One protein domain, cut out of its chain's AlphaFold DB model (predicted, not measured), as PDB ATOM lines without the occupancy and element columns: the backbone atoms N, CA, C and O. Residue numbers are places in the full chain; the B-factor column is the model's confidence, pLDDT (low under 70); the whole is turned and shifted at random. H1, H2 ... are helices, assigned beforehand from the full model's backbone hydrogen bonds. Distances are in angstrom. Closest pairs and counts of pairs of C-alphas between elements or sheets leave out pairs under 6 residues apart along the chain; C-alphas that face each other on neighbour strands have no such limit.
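Overview. This is residues 39 to 89 of the 151 residues of the protein "Hypothetical protein" of Timema cristinae (UniProt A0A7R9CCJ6). One long, straight helix, H2, makes the length of this open, L-shaped model. A short helix, H1, stands clear of it, reached from the beginning of H2 through an outstretched link. The printed part has 51 residues with two named helices, H1 then H2, and no named strand; its class is all helix. It is extended, with a radius of gyration of the C-alphas of 17.6 A, and flat, spanning 48 by 28 by 10 A.

Arrangement. Start with H2, residues 54 to 84, and go back through residues 49 to 53, a tight link, to H1, residues 39 to 48. H1 and H2 are apart. In both helices every O i to N i+4 pair is within hydrogen-bond range.

Along the chain. Find C-alpha 54 at (361.816, -28.095, -13.439); from there H2 runs 45.1 A to C-alpha 84 at (325.305, -2.504, -6.538). H1 begins at C-alpha 39, (339.164, -40.697, -16.480), and spans 14.4 A.

Size, cuts and confidence. The C-alphas farthest apart, of Pro 53 and Gly 86, are 49.1 A apart. The printed part has no cut. Look at residues 87 to 89 for pLDDT under 70.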
ATOM      1  N   LYS A  39     338.162 -39.885 -15.756       71.38
ATOM      2  CA  LYS A  39     339.164 -40.697 -16.480       71.38
ATOM      3  C   LYS A  39     339.478 -40.130 -17.872       71.38
ATOM      4  O   LYS A  39     340.613 -40.249 -18.331       71.38
ATOM      5  N   TRP A  40     338.502 -39.503 -18.530       80.31
ATOM      6  CA  TRP A  40     338.682 -38.854 -19.829       80.31
ATOM      7  C   TRP A  40     339.571 -37.606 -19.734       80.31
ATOM      8  O   TRP A  40     340.491 -37.472 -20.534       80.31
ATOM      9  N   LEU A  41     339.384 -36.769 -18.707       79.06
ATOM     10  CA  LEU A  41     340.184 -35.565 -18.486       79.06
ATOM     11  C   LEU A  41     341.635 -35.930 -18.177       79.06
ATOM     12  O   LEU A  41     342.550 -35.390 -18.787       79.06
ATOM     13  N   ARG A  42     341.860 -36.930 -17.316       79.44
ATOM     14  CA  ARG A  42     343.214 -37.429 -17.038       79.44
ATOM     15  C   ARG A  42     343.893 -37.988 -18.292       79.44
ATOM     16  O   ARG A  42     345.086 -37.767 -18.488       79.44
ATOM     17  N   ARG A  43     343.153 -38.707 -19.150       79.75
ATOM     18  CA  ARG A  43     343.669 -39.209 -20.438       79.75
ATOM     19  C   ARG A  43     343.977 -38.069 -21.409       79.75
ATOM     20  O   ARG A  43     345.016 -38.121 -22.053       79.75
ATOM     21  N   LEU A  44     343.120 -37.052 -21.495       80.62
ATOM     22  CA  LEU A  44     343.320 -35.882 -22.350       80.62
ATOM     23  C   LEU A  44     344.545 -35.081 -21.900       80.62
ATOM     24  O   LEU A  44     345.441 -34.822 -22.699       80.62
ATOM     25  N   MET A  45     344.633 -34.795 -20.602       79.19
ATOM     26  CA  MET A  45     345.753 -34.083 -19.993       79.19
ATOM     27  C   MET A  45     347.061 -34.852 -20.213       79.19
ATOM     28  O   MET A  45     348.040 -34.287 -20.676       79.19
ATOM     29  N   ARG A  46     347.072 -36.178 -20.028       80.38
ATOM     30  CA  ARG A  46     348.275 -36.991 -20.278       80.38
ATOM     31  C   ARG A  46     348.651 -37.107 -21.763       80.38
ATOM     32  O   ARG A  46     349.823 -37.298 -22.062       80.38
ATOM     33  N   ARG A  47     347.687 -37.005 -22.687       81.56
ATOM     34  CA  ARG A  47     347.944 -36.989 -24.139       81.56
ATOM     35  C   ARG A  47     348.520 -35.653 -24.613       81.56
ATOM     36  O   ARG A  47     349.312 -35.651 -25.545       81.56
ATOM     37  N   HIS A  48     348.133 -34.541 -23.988       80.75
ATOM     38  CA  HIS A  48     348.572 -33.200 -24.387       80.75
ATOM     39  C   HIS A  48     349.783 -32.677 -23.599       80.75
ATOM     40  O   HIS A  48     350.535 -31.847 -24.104       80.75
ATOM     41  N   THR A  49     350.010 -33.143 -22.369       77.62
ATOM     42  CA  THR A  49     351.081 -32.629 -21.507       77.62
ATOM     43  C   THR A  49     352.331 -33.514 -21.578       77.62
ATOM     44  O   THR A  49     352.339 -34.647 -21.098       77.62
ATOM     45  N   ARG A  50     353.421 -32.983 -22.152       77.06
ATOM     46  CA  ARG A  50     354.777 -33.564 -22.060       77.06
ATOM     47  C   ARG A  50     355.360 -33.330 -20.656       77.06
ATOM     48  O   ARG A  50     355.021 -32.314 -20.048       77.06
ATOM     49  N   PRO A  51     356.239 -34.209 -20.131       78.94
ATOM     50  CA  PRO A  51     356.895 -33.980 -18.844       78.94
ATOM     51  C   PRO A  51     357.627 -32.630 -18.859       78.94
ATOM     52  O   PRO A  51     358.458 -32.368 -19.730       78.94
ATOM     53  N   ILE A  52     357.259 -31.749 -17.928       77.25
ATOM     54  CA  ILE A  52     357.738 -30.367 -17.895       77.25
ATOM     55  C   ILE A  52     359.061 -30.339 -17.114       77.25
ATOM     56  O   ILE A  52     359.077 -30.755 -15.956       77.25
ATOM     57  N   PRO A  53     360.169 -29.845 -17.693       86.00
ATOM     58  CA  PRO A  53     361.417 -29.685 -16.955       86.00
ATOM     59  C   PRO A  53     361.250 -28.646 -15.832       86.00
ATOM     60  O   PRO A  53     360.610 -27.610 -16.036       86.00
ATOM     61  N   GLN A  54     361.867 -28.907 -14.673       86.50
ATOM     62  CA  GLN A  54     361.816 -28.095 -13.439       86.50
ATOM     63  C   GLN A  54     361.782 -26.560 -13.668       86.50
ATOM     64  O   GLN A  54     360.861 -25.910 -13.167       86.50
ATOM     65  N   PRO A  55     362.687 -25.945 -14.464       87.50
ATOM     66  CA  PRO A  55     362.687 -24.488 -14.641       87.50
ATOM     67  C   PRO A  55     361.446 -23.960 -15.375       87.50
ATOM     68  O   PRO A  55     360.954 -22.875 -15.063       87.50
ATOM     69  N   LYS A  56     360.893 -24.729 -16.322       86.06
ATOM     70  CA  LYS A  56     359.663 -24.345 -17.030       86.06
ATOM     71  C   LYS A  56     358.447 -24.463 -16.113       86.06
ATOM     72  O   LYS A  56     357.551 -23.630 -16.203       86.06
ATOM     73  N   ALA A  57     358.425 -25.442 -15.208       86.62
ATOM     74  CA  ALA A  57     357.321 -25.622 -14.267       86.62
ATOM     75  C   ALA A  57     357.145 -24.399 -13.350       86.62
ATOM     76  O   ALA A  57     356.027 -23.908 -13.197       86.62
ATOM     77  N   ASN A  58     358.244 -23.846 -12.827       89.81
ATOM     78  CA  ASN A  58     358.188 -22.645 -11.988       89.81
ATOM     79  C   ASN A  58     357.680 -21.411 -12.748       89.81
ATOM     80  O   ASN A  58     356.857 -20.662 -12.225       89.81
ATOM     81  N   GLN A  59     358.102 -21.218 -14.001       92.62
ATOM     82  CA  GLN A  59     357.611 -20.104 -14.822       92.62
ATOM     83  C   GLN A  59     356.105 -20.210 -15.082       92.62
ATOM     84  O   GLN A  59     355.376 -19.228 -14.943       92.62
ATOM     85  N   TRP A  60     355.625 -21.406 -15.430       89.00
ATOM     86  CA  TRP A  60     354.204 -21.651 -15.669       89.00
ATOM     87  C   TRP A  60     353.364 -21.508 -14.401       89.00
ATOM     88  O   TRP A  60     352.290 -20.914 -14.463       89.00
ATOM     89  N   ARG A  61     353.868 -21.952 -13.244       90.31
ATOM     90  CA  ARG A  61     353.216 -21.733 -11.945       90.31
ATOM     91  C   ARG A  61     352.994 -20.245 -11.670       90.31
ATOM     92  O   ARG A  61     351.884 -19.854 -11.322       90.31
ATOM     93  N   ASN A  62     354.018 -19.417 -11.871       94.00
ATOM     94  CA  ASN A  62     353.929 -17.980 -11.600       94.00
ATOM     95  C   ASN A  62     352.975 -17.270 -12.569       94.00
ATOM     96  O   ASN A  62     352.169 -16.443 -12.151       94.00
ATOM     97  N   ARG A  63     353.012 -17.629 -13.857       95.25
ATOM     98  CA  ARG A  63     352.097 -17.072 -14.866       95.25
ATOM     99  C   ARG A  63     350.641 -17.424 -14.576       95.25
ATOM    100  O   ARG A  63     349.783 -16.550 -14.648       95.25
ATOM    101  N   LEU A  64     350.373 -18.678 -14.216       94.12
ATOM    102  CA  LEU A  64     349.031 -19.130 -13.847       94.12
ATOM    103  C   LEU A  64     348.532 -18.449 -12.570       94.12
ATOM    104  O   LEU A  64     347.361 -18.094 -12.507       94.12
ATOM    105  N   ALA A  65     349.406 -18.211 -11.588       95.00
ATOM    106  CA  ALA A  65     349.043 -17.476 -10.380       95.00
ATOM    107  C   ALA A  65     348.627 -16.026 -10.687       95.00
ATOM    108  O   ALA A  65     347.597 -15.569 -10.198       95.00
ATOM    109  N   ILE A  66     349.380 -15.324 -11.543       96.62
ATOM    110  CA  ILE A  66     349.050 -13.950 -11.961       96.62
ATOM    111  C   ILE A  66     347.746 -13.923 -12.764       96.62
ATOM    112  O   ILE A  66     346.868 -13.108 -12.488       96.62
ATOM    113  N   ALA A  67     347.586 -14.836 -13.725       96.88
ATOM    114  CA  ALA A  67     346.356 -14.945 -14.506       96.88
ATOM    115  C   ALA A  67     345.141 -15.211 -13.603       96.88
ATOM    116  O   ALA A  67     344.100 -14.579 -13.767       96.88
ATOM    117  N   TYR A  68     345.294 -16.096 -12.615       94.88
ATOM    118  CA  TYR A  68     344.253 -16.382 -11.637       94.88
ATOM    119  C   TYR A  68     343.908 -15.152 -10.793       94.88
ATOM    120  O   TYR A  68     342.732 -14.864 -10.612       94.88
ATOM    121  N   ALA A  69     344.904 -14.393 -10.328       96.25
ATOM    122  CA  ALA A  69     344.674 -13.172  -9.560       96.25
ATOM    123  C   ALA A  69     343.887 -12.124 -10.365       96.25
ATOM    124  O   ALA A  69     342.928 -11.556  -9.854       96.25
ATOM    125  N   ILE A  70     344.238 -11.918 -11.639       97.12
ATOM    126  CA  ILE A  70     343.524 -10.987 -12.525       97.12
ATOM    127  C   ILE A  70     342.091 -11.468 -12.772       97.12
ATOM    128  O   ILE A  70     341.154 -10.678 -12.680       97.12
ATOM    129  N   LEU A  71     341.892 -12.754 -13.067       96.38
ATOM    130  CA  LEU A  71     340.553 -13.308 -13.280       96.38
ATOM    131  C   LEU A  71     339.691 -13.213 -12.021       96.38
ATOM    132  O   LEU A  71     338.539 -12.794 -12.104       96.38
ATOM    133  N   ALA A  72     340.254 -13.540 -10.859       95.75
ATOM    134  CA  ALA A  72     339.574 -13.414  -9.577       95.75
ATOM    135  C   ALA A  72     339.219 -11.953  -9.275       95.75
ATOM    136  O   ALA A  72     338.114 -11.682  -8.817       95.75
ATOM    137  N   TRP A  73     340.108 -11.010  -9.593       96.31
ATOM    138  CA  TRP A  73     339.851  -9.579  -9.441       96.31
ATOM    139  C   TRP A  73     338.713  -9.088 -10.343       96.31
ATOM    140  O   TRP A  73     337.832  -8.358  -9.896       96.31
ATOM    141  N   ASN A  74     338.679  -9.541 -11.599       95.94
ATOM    142  CA  ASN A  74     337.582  -9.228 -12.517       95.94
ATOM    143  C   ASN A  74     336.256  -9.846 -12.051       95.94
ATOM    144  O   ASN A  74     335.227  -9.176 -12.059       95.94
ATOM    145  N   ALA A  75     336.278 -11.103 -11.600       94.75
ATOM    146  CA  ALA A  75     335.101 -11.766 -11.048       94.75
ATOM    147  C   ALA A  75     334.595 -11.054  -9.786       94.75
ATOM    148  O   ALA A  75     333.394 -10.848  -9.638       94.75
ATOM    149  N   PHE A  76     335.502 -10.617  -8.911       96.00
ATOM    150  CA  PHE A  76     335.165  -9.838  -7.724       96.00
ATOM    151  C   PHE A  76     334.491  -8.511  -8.091       96.00
ATOM    152  O   PHE A  76     333.422  -8.205  -7.567       96.00
ATOM    153  N   GLY A  77     335.051  -7.769  -9.051       94.50
ATOM    154  CA  GLY A  77     334.443  -6.539  -9.560       94.50
ATOM    155  C   GLY A  77     333.044  -6.766 -10.140       94.50
ATOM    156  O   GLY A  77     332.126  -6.001  -9.846       94.50
ATOM    157  N   LEU A  78     332.849  -7.854 -10.893       91.38
ATOM    158  CA  LEU A  78     331.540  -8.237 -11.426       91.38
ATOM    159  C   LEU A  78     330.543  -8.535 -10.301       91.38
ATOM    160  O   LEU A  78     329.413  -8.053 -10.344       91.38
ATOM    161  N   VAL A  79     330.953  -9.274  -9.270       89.75
ATOM    162  CA  VAL A  79     330.101  -9.561  -8.106       89.75
ATOM    163  C   VAL A  79     329.719  -8.271  -7.376       89.75
ATOM    164  O   VAL A  79     328.539  -8.066  -7.096       89.75
ATOM    165  N   CYS A  80     330.668  -7.364  -7.126       90.56
ATOM    166  CA  CYS A  80     330.379  -6.060  -6.523       90.56
ATOM    167  C   CYS A  80     329.407  -5.231  -7.373       90.56
ATOM    168  O   CYS A  80     328.468  -4.644  -6.837       90.56
ATOM    169  N   TYR A  81     329.582  -5.224  -8.695       90.12
ATOM    170  CA  TYR A  81     328.676  -4.545  -9.617       90.12
ATOM    171  C   TYR A  81     327.259  -5.141  -9.593       90.12
ATOM    172  O   TYR A  81     326.271  -4.404  -9.580       90.12
ATOM    173  N   MET A  82     327.139  -6.470  -9.525       84.12
ATOM    174  CA  MET A  82     325.847  -7.161  -9.420       84.12
ATOM    175  C   MET A  82     325.133  -6.855  -8.097       84.12
ATOM    176  O   MET A  82     323.913  -6.704  -8.078       84.12
ATOM    177  N   ILE A  83     325.882  -6.711  -6.999       85.88
ATOM    178  CA  ILE A  83     325.326  -6.274  -5.710       85.88
ATOM    179  C   ILE A  83     324.845  -4.819  -5.807       85.88
ATOM    180  O   ILE A  83     323.726  -4.526  -5.395       85.88
ATOM    181  N   TYR A  84     325.651  -3.923  -6.391       84.88
ATOM    182  CA  TYR A  84     325.305  -2.504  -6.538       84.88
ATOM    183  C   TYR A  84     324.064  -2.277  -7.414       84.88
ATOM    184  O   TYR A  84     323.218  -1.453  -7.090       84.88
ATOM    185  N   THR A  85     323.911  -3.045  -8.493       82.94
ATOM    186  CA  THR A  85     322.747  -2.963  -9.396       82.94
ATOM    187  C   THR A  85     321.472  -3.597  -8.829       82.94
ATOM    188  O   THR A  85     320.469  -3.686  -9.533       82.94
ATOM    189  N   GLY A  86     321.483  -4.067  -7.575       72.50
ATOM    190  CA  GLY A  86     320.326  -4.715  -6.948       72.50
ATOM    191  C   GLY A  86     320.022  -6.108  -7.508       72.50
ATOM    192  O   GLY A  86     319.042  -6.733  -7.118       72.50
ATOM    193  N   ARG A  87     320.888  -6.648  -8.375       68.88
ATOM    194  CA  ARG A  87     320.784  -7.993  -8.966       68.88
ATOM    195  C   ARG A  87     321.394  -9.074  -8.074       68.88
ATOM    196  O   ARG A  87     321.913 -10.076  -8.566       68.88
ATOM    197  N   LYS A  88     321.350  -8.885  -6.753       68.88
ATOM    198  CA  LYS A  88     321.835  -9.886  -5.794       68.88
ATOM    199  C   LYS A  88     321.017 -11.179  -5.888       68.88
ATOM    200  O   LYS A  88     321.586 -12.265  -5.801       68.88
ATOM    201  N   ASP A  89     319.719 -11.057  -6.161       67.06
ATOM    202  CA  ASP A  89     318.806 -12.183  -6.340       67.06
ATOM    203  C   ASP A  89     318.660 -12.529  -7.826       67.06
ATOM    204  O   ASP A  89     317.742 -12.096  -8.525       67.06
TER     205      ASP A  89